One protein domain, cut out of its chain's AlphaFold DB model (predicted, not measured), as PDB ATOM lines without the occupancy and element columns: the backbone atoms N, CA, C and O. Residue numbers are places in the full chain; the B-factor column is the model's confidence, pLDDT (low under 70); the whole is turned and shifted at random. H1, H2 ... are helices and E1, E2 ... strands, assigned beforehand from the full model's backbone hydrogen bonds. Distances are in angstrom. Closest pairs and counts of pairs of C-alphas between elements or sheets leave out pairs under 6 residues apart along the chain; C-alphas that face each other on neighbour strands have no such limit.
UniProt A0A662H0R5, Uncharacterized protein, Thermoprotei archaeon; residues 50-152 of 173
ATOM      1  N   GLU A  50      21.462 -59.240  66.782       87.19
ATOM      2  CA  GLU A  50      20.180 -58.572  66.642       87.19
ATOM      3  C   GLU A  50      19.550 -58.371  68.014       87.19
ATOM      4  O   GLU A  50      19.551 -59.272  68.855       87.19
ATOM      5  N   ILE A  51      18.996 -57.182  68.228       89.94
ATOM      6  CA  ILE A  51      18.241 -56.840  69.430       89.94
ATOM      7  C   ILE A  51      16.770 -56.797  69.034       89.94
ATOM      8  O   ILE A  51      16.348 -55.924  68.278       89.94
ATOM      9  N   VAL A  52      15.989 -57.754  69.531       90.50
ATOM     10  CA  VAL A  52      14.572 -57.918  69.180       90.50
ATOM     11  C   VAL A  52      13.711 -57.579  70.385       90.50
ATOM     12  O   VAL A  52      13.993 -58.032  71.490       90.50
ATOM     13  N   ALA A  53      12.662 -56.781  70.187       89.19
ATOM     14  CA  ALA A  53      11.696 -56.488  71.241       89.19
ATOM     15  C   ALA A  53      10.830 -57.720  71.557       89.19
ATOM     16  O   ALA A  53      10.495 -58.511  70.678       89.19
ATOM     17  N   THR A  54      10.461 -57.886  72.820       89.62
ATOM     18  CA  THR A  54       9.571 -58.942  73.324       89.62
ATOM     19  C   THR A  54       8.643 -58.328  74.372       89.62
ATOM     20  O   THR A  54       8.928 -57.246  74.881       89.62
ATOM     21  N   ASP A  55       7.554 -59.008  74.730       83.56
ATOM     22  CA  ASP A  55       6.550 -58.502  75.682       83.56
ATOM     23  C   ASP A  55       7.146 -58.055  77.032       83.56
ATOM     24  O   ASP A  55       6.648 -57.122  77.653       83.56
ATOM     25  N   ASN A  56       8.257 -58.674  77.454       83.31
ATOM     26  CA  ASN A  56       8.935 -58.404  78.728       83.31
ATOM     27  C   ASN A  56      10.286 -57.668  78.591       83.31
ATOM     28  O   ASN A  56      11.071 -57.643  79.544       83.31
ATOM     29  N   GLY A  57      10.594 -57.088  77.425       91.56
ATOM     30  CA  GLY A  57      11.829 -56.328  77.208       91.56
ATOM     31  C   GLY A  57      12.469 -56.611  75.855       91.56
ATOM     32  O   GLY A  57      11.850 -56.415  74.811       91.56
ATOM     33  N   TYR A  58      13.726 -57.050  75.868       93.81
ATOM     34  CA  TYR A  58      14.501 -57.303  74.657       93.81
ATOM     35  C   TYR A  58      15.225 -58.642  74.722       93.81
ATOM     36  O   TYR A  58      15.652 -59.082  75.785       93.81
ATOM     37  N   VAL A  59      15.419 -59.265  73.567       94.44
ATOM     38  CA  VAL A  59      16.243 -60.460  73.405       94.44
ATOM     39  C   VAL A  59      17.386 -60.132  72.465       94.44
ATOM     40  O   VAL A  59      17.170 -59.706  71.329       94.44
ATOM     41  N   VAL A  60      18.610 -60.352  72.937       93.06
ATOM     42  CA  VAL A  60      19.805 -60.269  72.100       93.06
ATOM     43  C   VAL A  60      20.074 -61.643  71.512       93.06
ATOM     44  O   VAL A  60      20.396 -62.585  72.243       93.06
ATOM     45  N   ARG A  61      19.936 -61.768  70.192       90.56
ATOM     46  CA  ARG A  61      20.117 -63.022  69.455       90.56
ATOM     47  C   ARG A  61      21.285 -62.930  68.478       90.56
ATOM     48  O   ARG A  61      21.654 -61.853  68.026       90.56
ATOM     49  N   SER A  62      21.852 -64.088  68.173       86.12
ATOM     50  CA  SER A  62      22.827 -64.295  67.103       86.12
ATOM     51  C   SER A  62      22.503 -65.628  66.435       86.12
ATOM     52  O   SER A  62      21.939 -66.511  67.087       86.12
ATOM     53  N   GLU A  63      22.867 -65.792  65.163       81.00
ATOM     54  CA  GLU A  63      22.725 -67.066  64.441       81.00
ATOM     55  C   GLU A  63      23.420 -68.228  65.166       81.00
ATOM     56  O   GLU A  63      22.979 -69.378  65.092       81.00
ATOM     57  N   ARG A  64      24.511 -67.933  65.881       78.44
ATOM     58  CA  ARG A  64      25.233 -68.887  66.725       78.44
ATOM     59  C   ARG A  64      25.301 -68.375  68.155       78.44
ATOM     60  O   ARG A  64      25.479 -67.184  68.395       78.44
ATOM     61  N   GLY A  65      25.200 -69.299  69.110       82.06
ATOM     62  CA  GLY A  65      25.392 -68.992  70.524       82.06
ATOM     63  C   GLY A  65      26.776 -68.386  70.752       82.06
ATOM     64  O   GLY A  65      27.793 -69.020  70.468       82.06
ATOM     65  N   CYS A  66      26.820 -67.155  71.249       85.31
ATOM     66  CA  CYS A  66      28.052 -66.420  71.491       85.31
ATOM     67  C   CYS A  66      27.986 -65.675  72.821       85.31
ATOM     68  O   CYS A  66      26.916 -65.270  73.273       85.31
ATOM     69  N   LEU A  67      29.150 -65.470  73.437       90.44
ATOM     70  CA  LEU A  67      29.257 -64.630  74.620       90.44
ATOM     71  C   LEU A  67      29.013 -63.168  74.245       90.44
ATOM     72  O   LEU A  67      29.702 -62.615  73.389       90.44
ATOM     73  N   VAL A  68      28.072 -62.553  74.946       93.44
ATOM     74  CA  VAL A  68      27.617 -61.185  74.739       93.44
ATOM     75  C   VAL A  68      27.681 -60.409  76.054       93.44
ATOM     76  O   VAL A  68      27.355 -60.921  77.129       93.44
ATOM     77  N   TYR A  69      28.112 -59.156  75.946       95.81
ATOM     78  CA  TYR A  69      28.065 -58.149  76.998       95.81
ATOM     79  C   TYR A  69      27.021 -57.112  76.600       95.81
ATOM     80  O   TYR A  69      27.208 -56.400  75.620       95.81
ATOM     81  N   VAL A  70      25.918 -57.032  77.332       96.94
ATOM     82  CA  VAL A  70      24.867 -56.043  77.100       96.94
ATOM     83  C   VAL A  70      24.993 -54.938  78.127       96.94
ATOM     84  O   VAL A  70      24.983 -55.201  79.328       96.94
ATOM     85  N   VAL A  71      25.069 -53.701  77.660       97.56
ATOM     86  CA  VAL A  71      24.972 -52.514  78.498       97.56
ATOM     87  C   VAL A  71      23.629 -51.859  78.242       97.56
ATOM     88  O   VAL A  71      23.319 -51.481  77.111       97.56
ATOM     89  N   VAL A  72      22.827 -51.743  79.295       97.38
ATOM     90  CA  VAL A  72      21.579 -50.981  79.263       97.38
ATOM     91  C   VAL A  72      21.840 -49.642  79.930       97.38
ATOM     92  O   VAL A  72      22.315 -49.620  81.066       97.38
ATOM     93  N   VAL A  73      21.555 -48.550  79.226       97.12
ATOM     94  CA  VAL A  73      21.808 -47.180  79.689       97.12
ATOM     95  C   VAL A  73      20.495 -46.407  79.716       97.12
ATOM     96  O   VAL A  73      19.731 -46.428  78.747       97.12
ATOM     97  N   ASN A  74      20.241 -45.721  80.823       94.38
ATOM     98  CA  ASN A  74      19.088 -44.849  81.012       94.38
ATOM     99  C   ASN A  74      19.515 -43.553  81.727       94.38
ATOM    100  O   ASN A  74      20.703 -43.293  81.912       94.38
ATOM    101  N   SER A  75      18.551 -42.715  82.111       90.50
ATOM    102  CA  SER A  75      18.820 -41.456  82.821       90.50
ATOM    103  C   SER A  75      19.339 -41.638  84.252       90.50
ATOM    104  O   SER A  75      19.910 -40.705  84.807       90.50
ATOM    105  N   GLU A  76      19.123 -42.804  84.862       90.31
ATOM    106  CA  GLU A  76      19.514 -43.100  86.247       90.31
ATOM    107  C   GLU A  76      20.916 -43.719  86.335       90.31
ATOM    108  O   GLU A  76      21.560 -43.660  87.382       90.31
ATOM    109  N   GLY A  77      21.412 -44.295  85.238       93.75
ATOM    110  CA  GLY A  77      22.742 -44.879  85.158       93.75
ATOM    111  C   GLY A  77      22.841 -45.954  84.083       93.75
ATOM    112  O   GLY A  77      22.220 -45.882  83.021       93.75
ATOM    113  N   TYR A  78      23.659 -46.969  84.354       96.31
ATOM    114  CA  TYR A  78      23.826 -48.107  83.462       96.31
ATOM    115  C   TYR A  78      23.886 -49.423  84.232       96.31
ATOM    116  O   TYR A  78      24.293 -49.476  85.393       96.31
ATOM    117  N   LYS A  79      23.531 -50.508  83.547       96.69
ATOM    118  CA  LYS A  79      23.743 -51.880  84.014       96.69
ATOM    119  C   LYS A  79      24.434 -52.700  82.941       96.69
ATOM    120  O   LYS A  79      24.159 -52.535  81.754       96.69
ATOM    121  N   VAL A  80      25.310 -53.600  83.373       96.88
ATOM    122  CA  VAL A  80      26.047 -54.509  82.494       96.88
ATOM    123  C   VAL A  80      25.585 -55.929  82.768       96.88
ATOM    124  O   VAL A  80      25.580 -56.383  83.909       96.88
ATOM    125  N   ILE A  81      25.204 -56.630  81.710       96.38
ATOM    126  CA  ILE A  81      24.718 -58.003  81.751       96.38
ATOM    127  C   ILE A  81      25.623 -58.823  80.842       96.38
ATOM    128  O   ILE A  81      25.827 -58.481  79.680       96.38
ATOM    129  N   ARG A  82      26.178 -59.915  81.359       95.94
ATOM    130  CA  ARG A  82      27.030 -60.826  80.593       95.94
ATOM    131  C   ARG A  82      26.352 -62.183  80.494       95.94
ATOM    132  O   ARG A  82      25.988 -62.755  81.518       95.94
ATOM    133  N   GLY A  83      26.246 -62.719  79.286       93.94
ATOM    134  CA  GLY A  83      25.591 -64.003  79.056       93.94
ATOM    135  C   GLY A  83      25.893 -64.585  77.682       93.94
ATOM    136  O   GLY A  83      26.719 -64.058  76.941       93.94
ATOM    137  N   LEU A  84      25.240 -65.696  77.360       92.75
ATOM    138  CA  LEU A  84      25.279 -66.308  76.033       92.75
ATOM    139  C   LEU A  84      24.007 -65.932  75.269       92.75
ATOM    140  O   LEU A  84      22.947 -65.838  75.879       92.75
ATOM    141  N   THR A  85      24.103 -65.732  73.955       91.50
ATOM    142  CA  THR A  85      22.919 -65.580  73.099       91.50
ATOM    143  C   THR A  85      22.172 -66.921  72.947       91.50
ATOM    144  O   THR A  85      22.827 -67.964  72.834       91.50
ATOM    145  N   PRO A  86      20.823 -66.924  72.892       92.94
ATOM    146  CA  PRO A  86      19.938 -65.776  73.090       92.94
ATOM    147  C   PRO A  86      19.921 -65.317  74.557       92.94
ATOM    148  O   PRO A  86      19.789 -66.133  75.465       92.94
ATOM    149  N   LEU A  87      20.053 -64.006  74.775       94.62
ATOM    150  CA  LEU A  87      20.085 -63.406  76.109       94.62
ATOM    151  C   LEU A  87      18.885 -62.481  76.295       94.62
ATOM    152  O   LEU A  87      18.744 -61.497  75.568       94.62
ATOM    153  N   GLU A  88      18.054 -62.779  77.291       94.94
ATOM    154  CA  GLU A  88      16.951 -61.909  77.691       94.94
ATOM    155  C   GLU A  88      17.463 -60.723  78.511       94.94
ATOM    156  O   GLU A  88      18.255 -60.862  79.448       94.94
ATOM    157  N   VAL A  89      16.996 -59.537  78.147       95.12
ATOM    158  CA  VAL A  89      17.394 -58.259  78.721       95.12
ATOM    159  C   VAL A  89      16.130 -57.509  79.104       95.12
ATOM    160  O   VAL A  89      15.391 -57.006  78.259       95.12
ATOM    161  N   GLN A  90      15.897 -57.400  80.409       93.94
ATOM    162  CA  GLN A  90      14.834 -56.554  80.939       93.94
ATOM    163  C   GLN A  90      15.241 -55.092  80.753       93.94
ATOM    164  O   GLN A  90      16.096 -54.593  81.483       93.94
ATOM    165  N   ALA A  91      14.676 -54.409  79.767       92.81
ATOM    166  CA  ALA A  91      14.896 -52.989  79.525       92.81
ATOM    167  C   ALA A  91      13.615 -52.365  78.974       92.81
ATOM    168  O   ALA A  91      12.840 -53.035  78.287       92.81
ATOM    169  N   LEU A  92      13.388 -51.096  79.298       92.44
ATOM    170  CA  LEU A  92      12.240 -50.344  78.812       92.44
ATOM    171  C   LEU A  92      12.474 -49.883  77.372       92.44
ATOM    172  O   LEU A  92      13.606 -49.780  76.894       92.44
ATOM    173  N   SER A  93      11.394 -49.518  76.685       89.94
ATOM    174  CA  SER A  93      11.482 -48.917  75.352       89.94
ATOM    175  C   SER A  93      12.223 -47.577  75.348       89.94
ATOM    176  O   SER A  93      12.757 -47.191  74.309       89.94
ATOM    177  N   SER A  94      12.323 -46.903  76.493       91.06
ATOM    178  CA  SER A  94      13.132 -45.698  76.677       91.06
ATOM    179  C   SER A  94      14.628 -45.971  76.807       91.06
ATOM    180  O   SER A  94      15.427 -45.075  76.557       91.06
ATOM    181  N   ASP A  95      15.030 -47.180  77.185       94.50
ATOM    182  CA  ASP A  95      16.422 -47.455  77.528       94.50
ATOM    183  C   ASP A  95      17.247 -47.710  76.267       94.50
ATOM    184  O   ASP A  95      16.783 -48.334  75.305       94.50
ATOM    185  N   TRP A  96      18.496 -47.256  76.270       96.12
ATOM    186  CA  TRP A  96      19.473 -47.696  75.284       96.12
ATOM    187  C   TRP A  96      19.902 -49.116  75.622       96.12
ATOM    188  O   TRP A  96      20.225 -49.402  76.773       96.12
ATOM    189  N   VAL A  97      19.940 -49.997  74.625       96.56
ATOM    190  CA  VAL A  97      20.443 -51.367  74.792       96.56
ATOM    191  C   VAL A  97      21.567 -51.570  73.795       96.56
ATOM    192  O   VAL A  97      21.353 -51.505  72.587       96.56
ATOM    193  N   ILE A  98      22.774 -51.788  74.304       96.25
ATOM    194  CA  ILE A  98      23.983 -51.905  73.495       96.25
ATOM    195  C   ILE A  98      24.596 -53.271  73.762       96.25
ATOM    196  O   ILE A  98      25.022 -53.559  74.878       96.25
ATOM    197  N   ALA A  99      24.632 -54.123  72.746       94.69
ATOM    198  CA  ALA A  99      25.201 -55.456  72.825       94.69
ATOM    199  C   ALA A  99      26.580 -55.491  72.167       94.69
ATOM    200  O   ALA A  99      26.728 -55.145  70.997       94.69
ATOM    201  N   PHE A 100      27.575 -55.966  72.909       91.94
ATOM    202  CA  PHE A 100      28.946 -56.156  72.459       91.94
ATOM    203  C   PHE A 100      29.284 -57.643  72.395       91.94
ATOM    204  O   PHE A 100      29.103 -58.385  73.365       91.94
ATOM    205  N   THR A 101      29.876 -58.062  71.284       86.31
ATOM    206  CA  THR A 101      30.743 -59.243  71.227       86.31
ATOM    207  C   THR A 101      32.179 -58.795  70.959       86.31
ATOM    208  O   THR A 101      32.486 -57.606  70.902       86.31
ATOM    209  N   THR A 102      33.095 -59.748  70.800       74.88
ATOM    210  CA  THR A 102      34.477 -59.449  70.400       74.88
ATOM    211  C   THR A 102      34.561 -58.824  69.004       74.88
ATOM    212  O   THR A 102      35.518 -58.109  68.727       74.88
ATOM    213  N   THR A 103      33.587 -59.089  68.129       72.75
ATOM    214  CA  THR A 103      33.654 -58.741  66.698       72.75
ATOM    215  C   THR A 103      32.508 -57.863  66.211       72.75
ATOM    216  O   THR A 103      32.607 -57.322  65.118       72.75
ATOM    217  N   THR A 104      31.432 -57.732  66.988       80.56
ATOM    218  CA  THR A 104      30.191 -57.085  66.551       80.56
ATOM    219  C   THR A 104      29.628 -56.219  67.668       80.56
ATOM    220  O   THR A 104      29.698 -56.584  68.845       80.56
ATOM    221  N   VAL A 105      29.012 -55.102  67.291       88.75
ATOM    222  CA  VAL A 105      28.217 -54.259  68.184       88.75
ATOM    223  C   VAL A 105      26.829 -54.093  67.584       88.75
ATOM    224  O   VAL A 105      26.704 -53.876  66.384       88.75
ATOM    225  N   SER A 106      25.794 -54.205  68.410       89.88
ATOM    226  CA  SER A 106      24.410 -53.934  68.018       89.88
ATOM    227  C   SER A 106      23.802 -52.939  68.993       89.88
ATOM    228  O   SER A 106      24.027 -53.036  70.201       89.88
ATOM    229  N   VAL A 107      23.073 -51.955  68.471       92.12
ATOM    230  CA  VAL A 107      22.552 -50.831  69.249       92.12
ATOM    231  C   VAL A 107      21.060 -50.696  69.007       92.12
ATOM    232  O   VAL A 107      20.610 -50.488  67.883       92.12
ATOM    233  N   LYS A 108      20.291 -50.751  70.090       93.81
ATOM    234  CA  LYS A 108      18.909 -50.294  70.132       93.81
ATOM    235  C   LYS A 108      18.895 -48.901  70.755       93.81
ATOM    236  O   LYS A 108      19.326 -48.711  71.894       93.81
ATOM    237  N   VAL A 109      18.379 -47.943  69.993       92.69
ATOM    238  CA  VAL A 109      18.295 -46.528  70.376       92.69
ATOM    239  C   VAL A 109      17.217 -46.327  71.444       92.69
ATOM    240  O   VAL A 109      16.122 -46.889  71.354       92.69
ATOM    241  N   GLY A 110      17.543 -45.572  72.491       91.56
ATOM    242  CA  GLY A 110      16.627 -45.170  73.562       91.56
ATOM    243  C   GLY A 110      16.161 -43.718  73.428       91.56
ATOM    244  O   GLY A 110      16.238 -43.117  72.357       91.56
ATOM    245  N   VAL A 111      15.687 -43.137  74.532       92.81
ATOM    246  CA  VAL A 111      15.423 -41.693  74.612       92.81
ATOM    247  C   VAL A 111      16.732 -40.902  74.528       92.81
ATOM    248  O   VAL A 111      17.779 -41.427  74.908       92.81
ATOM    249  N   PRO A 112      16.708 -39.644  74.057       92.19
ATOM    250  CA  PRO A 112      17.916 -38.836  73.964       92.19
ATOM    251  C   PRO A 112      18.628 -38.689  75.316       92.19
ATOM    252  O   PRO A 112      18.001 -38.326  76.312       92.19
ATOM    253  N   LEU A 113      19.938 -38.938  75.333       91.62
ATOM    254  CA  LEU A 113      20.806 -38.761  76.503       91.62
ATOM    255  C   LEU A 113      21.904 -37.730  76.212       91.62
ATOM    256  O   LEU A 113      22.103 -37.312  75.073       91.62
ATOM    257  N   GLY A 114      22.636 -37.308  77.245       90.88
ATOM    258  CA  GLY A 114      23.851 -36.509  77.060       90.88
ATOM    259  C   GLY A 114      24.951 -37.273  76.315       90.88
ATOM    260  O   GLY A 114      24.780 -38.428  75.922       90.88
ATOM    261  N   THR A 115      26.105 -36.635  76.134       93.88
ATOM    262  CA  THR A 115      27.266 -37.304  75.540       93.88
ATOM    263  C   THR A 115      27.823 -38.353  76.498       93.88
ATOM    264  O   THR A 115      28.245 -38.014  77.602       93.88
ATOM    265  N   LEU A 116      27.819 -39.621  76.084       95.00
ATOM    266  CA  LEU A 116      28.278 -40.759  76.887       95.00
ATOM    267  C   LEU A 116      29.142 -41.691  76.039       95.00
ATOM    268  O   LEU A 116      28.807 -41.963  74.888       95.00
ATOM    269  N   ILE A 117      30.213 -42.231  76.620       95.75
ATOM    270  CA  ILE A 117      31.027 -43.281  75.998       95.75
ATOM    271  C   ILE A 117      30.687 -44.603  76.680       95.75
ATOM    272  O   ILE A 117      30.800 -44.731  77.896       95.75
ATOM    273  N   VAL A 118      30.262 -45.596  75.907       96.50
ATOM    274  CA  VAL A 118      29.807 -46.899  76.394       96.50
ATOM    275  C   VAL A 118      30.724 -47.992  75.864       96.50
ATOM    276  O   VAL A 118      30.806 -48.226  74.663       96.50
ATOM    277  N   SER A 119      31.405 -48.689  76.764       94.75
ATOM    278  CA  SER A 119      32.216 -49.872  76.466       94.75
ATOM    279  C   SER A 119      31.469 -51.154  76.833       94.75
ATOM    280  O   SER A 119      30.459 -51.115  77.533       94.75
ATOM    281  N   ARG A 120      32.035 -52.320  76.496       92.75
ATOM    282  CA  ARG A 120      31.532 -53.626  76.973       92.75
ATOM    283  C   ARG A 120      31.457 -53.761  78.507       92.75
ATOM    284  O   ARG A 120      30.817 -54.684  79.003       92.75
ATOM    285  N   TYR A 121      32.146 -52.888  79.245       93.12
ATOM    286  CA  TYR A 121      32.202 -52.877  80.709       93.12
ATOM    287  C   TYR A 121      31.333 -51.782  81.341       93.12
ATOM    288  O   TYR A 121      31.311 -51.663  82.565       93.12
ATOM    289  N   GLY A 122      30.602 -51.005  80.535       94.62
ATOM    290  CA  GLY A 122      29.747 -49.921  81.008       94.62
ATOM    291  C   GLY A 122      30.140 -48.553  80.467       94.62
ATOM    292  O   GLY A 122      30.929 -48.444  79.524       94.62
ATOM    293  N   VAL A 123      29.568 -47.513  81.074       95.50
ATOM    294  CA  VAL A 123      29.842 -46.115  80.722       95.50
ATOM    295  C   VAL A 123      31.201 -45.697  81.278       95.50
ATOM    296  O   VAL A 123      31.502 -45.947  82.443       95.50
ATOM    297  N   VAL A 124      32.020 -45.066  80.442       93.56
ATOM    298  CA  VAL A 124      33.380 -44.627  80.767       93.56
ATOM    299  C   VAL A 124      33.561 -43.147  80.439       93.56
ATOM    300  O   VAL A 124      32.823 -42.582  79.634       93.56
ATOM    301  N   VAL A 125      34.533 -42.516  81.099       89.19
ATOM    302  CA  VAL A 125      34.856 -41.090  80.913       89.19
ATOM    303  C   VAL A 125      35.946 -40.900  79.856       89.19
ATOM    304  O   VAL A 125      35.908 -39.941  79.094       89.19
ATOM    305  N   GLU A 126      36.899 -41.828  79.798       88.94
ATOM    306  CA  GLU A 126      38.008 -41.823  78.845       88.94
ATOM    307  C   GLU A 126      37.747 -42.807  77.702       88.94
ATOM    308  O   GLU A 126      36.999 -43.774  77.869       88.94
ATOM    309  N   GLU A 127      38.376 -42.574  76.548       86.44
ATOM    310  CA  GLU A 127      38.257 -43.447  75.379       86.44
ATOM    311  C   GLU A 127      38.803 -44.852  75.694       86.44
ATOM    312  O   GLU A 127      40.006 -45.023  75.912       86.44
ATOM    313  N   PRO A 128      37.939 -45.883  75.745       85.69
ATOM    314  CA  PRO A 128      38.358 -47.233  76.072       85.69
ATOM    315  C   PRO A 128      38.960 -47.916  74.841       85.69
ATOM    316  O   PRO A 128      38.809 -47.477  73.701       85.69
ATOM    317  N   ILE A 129      39.578 -49.077  75.055       83.69
ATOM    318  CA  ILE A 129      40.018 -49.929  73.947       83.69
ATOM    319  C   ILE A 129      38.783 -50.358  73.125       83.69
ATOM    320  O   ILE A 129      37.846 -50.917  73.710       83.69
ATOM    321  N   PRO A 130      38.771 -50.155  71.791       84.50
ATOM    322  CA  PRO A 130      37.661 -50.569  70.934       84.50
ATOM    323  C   PRO A 130      37.271 -52.063  71.079       84.50
ATOM    324  O   PRO A 130      38.130 -52.905  71.366       84.50
ATOM    325  N   PRO A 131      35.993 -52.435  70.854       86.81
ATOM    326  CA  PRO A 131      34.913 -51.561  70.408       86.81
ATOM    327  C   PRO A 131      34.167 -50.844  71.547       86.81
ATOM    328  O   PRO A 131      33.982 -51.398  72.635       86.81
ATOM    329  N   TYR A 132      33.697 -49.629  71.264       91.19
ATOM    330  CA  TYR A 132      32.833 -48.822  72.134       91.19
ATOM    331  C   TYR A 132      31.816 -48.013  71.319       91.19
ATOM    332  O   TYR A 132      31.914 -47.924  70.096       91.19
ATOM    333  N   VAL A 133      30.815 -47.447  71.988       93.50
ATOM    334  CA  VAL A 133      29.744 -46.643  71.388       93.50
ATOM    335  C   VAL A 133      29.721 -45.269  72.033       93.50
ATOM    336  O   VAL A 133      29.691 -45.162  73.255       93.50
ATOM    337  N   ILE A 134      29.707 -44.217  71.227       95.25
ATOM    338  CA  ILE A 134      29.496 -42.844  71.680       95.25
ATOM    339  C   ILE A 134      28.023 -42.514  71.459       95.25
ATOM    340  O   ILE A 134      27.560 -42.541  70.323       95.25
ATOM    341  N   ILE A 135      27.288 -42.209  72.523       95.31
ATOM    342  CA  ILE A 135      25.919 -41.686  72.452       95.31
ATOM    343  C   ILE A 135      26.001 -40.161  72.473       95.31
ATOM    344  O   ILE A 135      26.743 -39.597  73.276       95.31
ATOM    345  N   ASN A 136      25.246 -39.489  71.606       93.25
ATOM    346  CA  ASN A 136      25.114 -38.035  71.585       93.25
ATOM    347  C   ASN A 136      23.666 -37.644  71.251       93.25
ATOM    348  O   ASN A 136      23.263 -37.601  70.083       93.25
ATOM    349  N   GLY A 137      22.859 -37.390  72.282       91.31
ATOM    350  CA  GLY A 137      21.430 -37.158  72.109       91.31
ATOM    351  C   GLY A 137      20.720 -38.439  71.683       91.31
ATOM    352  O   GLY A 137      20.799 -39.461  72.359       91.31
ATOM    353  N   ALA A 138      20.012 -38.360  70.555       90.00
ATOM    354  CA  ALA A 138      19.371 -39.501  69.898       90.00
ATOM    355  C   ALA A 138      20.319 -40.268  68.956       90.00
ATOM    356  O   ALA A 138      19.971 -41.345  68.477       90.00
ATOM    357  N   ASN A 139      21.491 -39.703  68.662       91.81
ATOM    358  CA  ASN A 139      22.446 -40.278  67.724       91.81
ATOM    359  C   ASN A 139      23.475 -41.128  68.463       91.81
ATOM    360  O   ASN A 139      23.743 -40.920  69.650       91.81
ATOM    361  N   TYR A 140      24.091 -42.058  67.740       93.12
ATOM    362  CA  TYR A 140      25.219 -42.818  68.246       93.12
ATOM    363  C   TYR A 140      26.269 -43.045  67.161       93.12
ATOM    364  O   TYR A 140      25.976 -42.985  65.969       93.12
ATOM    365  N   GLN A 141      27.491 -43.323  67.595       91.38
ATOM    366  CA  GLN A 141      28.599 -43.722  66.743       91.38
ATOM    367  C   GLN A 141      29.265 -44.952  67.350       91.38
ATOM    368  O   GLN A 141      29.623 -44.946  68.526       91.38
ATOM    369  N   VAL A 142      29.458 -46.000  66.554       88.56
ATOM    370  CA  VAL A 142      30.266 -47.158  66.952       88.56
ATOM    371  C   VAL A 142      31.718 -46.892  66.564       88.56
ATOM    372  O   VAL A 142      31.994 -46.415  65.463       88.56
ATOM    373  N   VAL A 143      32.643 -47.180  67.476       85.88
ATOM    374  CA  VAL A 143      34.087 -47.096  67.249       85.88
ATOM    375  C   VAL A 143      34.679 -48.497  67.427       85.88
ATOM    376  O   VAL A 143      34.564 -49.052  68.521       85.88
ATOM    377  N   PRO A 144      35.296 -49.096  66.391       76.00
ATOM    378  CA  PRO A 144      35.423 -48.566  65.028       76.00
ATOM    379  C   PRO A 144      34.080 -48.422  64.334       76.00
ATOM    380  O   PRO A 144      33.125 -49.131  64.646       76.00
ATOM    381  N   ASN A 145      34.064 -47.580  63.305       73.88
ATOM    382  CA  ASN A 145      32.992 -47.648  62.335       73.88
ATOM    383  C   ASN A 145      33.143 -48.947  61.522       73.88
ATOM    384  O   ASN A 145      34.037 -49.062  60.683       73.88
ATOM    385  N   PHE A 146      32.290 -49.930  61.818       64.75
ATOM    386  CA  PHE A 146      32.261 -51.207  61.110       64.75
ATOM    387  C   PHE A 146      31.675 -51.080  59.693       64.75
ATOM    388  O   PHE A 146      32.051 -51.878  58.842       64.75
ATOM    389  N   GLU A 147      30.848 -50.065  59.407       59.41
ATOM    390  CA  GLU A 147      30.215 -49.856  58.090       59.41
ATOM    391  C   GLU A 147      31.241 -49.413  57.031       59.41
ATOM    392  O   GLU A 147      31.285 -49.953  55.933       59.41
ATOM    393  N   VAL A 148      32.151 -48.494  57.382       50.28
ATOM    394  CA  VAL A 148      33.211 -48.011  56.463       50.28
ATOM    395  C   VAL A 148      34.202 -49.122  56.101       50.28
ATOM    396  O   VAL A 148      34.790 -49.125  55.021       50.28
ATOM    397  N   ALA A 149      34.388 -50.086  57.002       46.19
ATOM    398  CA  ALA A 149      35.295 -51.200  56.788       46.19
ATOM    399  C   ALA A 149      34.717 -52.262  55.826       46.19
ATOM    400  O   ALA A 149      35.486 -53.026  55.244       46.19
ATOM    401  N   GLU A 150      33.399 -52.293  55.600       46.84
ATOM    402  CA  GLU A 150      32.794 -53.158  54.579       46.84
ATOM    403  C   GLU A 150      33.046 -52.651  53.145       46.84
ATOM    404  O   GLU A 150      33.054 -53.457  52.213       46.84
ATOM    405  N   GLU A 151      33.332 -51.353  52.961       44.94
ATOM    406  CA  GLU A 151      33.391 -50.714  51.636       44.94
ATOM    407  C   GLU A 151      34.802 -50.378  51.104       44.94
ATOM    408  O   GLU A 151      34.947 -50.181  49.895       44.94
ATOM    409  N   GLY A 152      35.870 -50.322  51.917       42.28
ATOM    410  CA  GLY A 152      37.136 -49.749  51.425       42.28
ATOM    411  C   GLY A 152      38.428 -50.121  52.154       42.28
ATOM    412  O   GLY A 152      38.464 -50.366  53.353       42.28
TER     413      GLY A 152
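AT A GLANCE: This is residues 50 to 152 of the 173 residues of an uncharacterized protein of Thermoprotei archaeon (UniProt A0A662H0R5). Three antiparallel sheets stand one on another like slabs, a stack of sheets face to face in turn: the sheet E4 - E3 - E6 - E7 is the middle slab, with E1 - E2 - E5 over one face and E9 - E8 - E10 - E11 over the other. The short helix H1 follows the last strand, and residues 147 to 152 stick out free of the stack. The printed part has 103 residues, with eleven named strands in order E1 to E11 and then one named helix; the class is mostly strand. It is compact, with a radius of gyration of the C-alphas of 12.9 A, and rounded, spanning 35 by 32 by 21 A.

IN THESE COORDINATES: Find C-alpha 50 at (20.180, -58.572, 66.642), where E1, residues 50 to 54, begins; E2, residues 57 to 61, comes next. E3, residues 67 to 73, covers 19.6 A from first to last C-alpha, and E4, residues 78 to 84, covers 19.7 A. Read on through E5, residues 87 to 89, E6, residues 96 to 100, and E7, residues 105 to 108. E8, residues 113 to 119, starts at C-alpha 113, (20.806, -38.761, 76.503), and spans 15.9 A. After E9, residues 122 to 124, E10, residues 132 to 137, spans 16.3 A. E11 holds residues 139 to 143, and H1, residues 146 to 151, ends at C-alpha 151, (33.391, -50.714, 51.636).

HOW THE PARTS SIT: Start at E3 and E6, inner antiparallel neighbours: N 71 is 2.8 A from O 98, within hydrogen-bond range. E3 and E4 form a hairpin, with N 70 and O 81 2.8 A apart; in the hairpin E6 and E7, N 99 and O 106 are 2.8 A apart. The sheet E1 E2 E5 is face to face with the sheet E4 E3 E6 E7, the parts that face each other 9.2 A centre to centre and the strands of the one at 31 degrees to those of the other; the closest C-alphas of E1 and E7 are those of Glu 50 and Ser 106, 6.4 A apart. Within it, look at N 52 and O 59 of the hairpin E1 and E2, 2.9 A. The sheet E9 E8 E10 E11 is also face to face with the sheet E4 E3 E6 E7, the parts that face each other 10.7 A centre to centre and the strands of the one at 19 degrees to those of the other; the closest C-alphas of E4 and E9 are those of Val 80 and Gly 122, 6.1 A apart. In it, N 118 and O 133 of E8 and E10 are 2.7 A apart. H1 is not on any of the sheets; 0 of its 2 O i to N i+4 pairs but 3 of its 3 O i to N i+3 pairs are within hydrogen-bond range.

THE WHOLE: The C-alphas of Asn 56 and Gly 152 are the two farthest apart, 40.2 A. The printed part has no cut and no long link. Its mean pLDDT is 88.2, and residues 146 to 152 of the model are under 70.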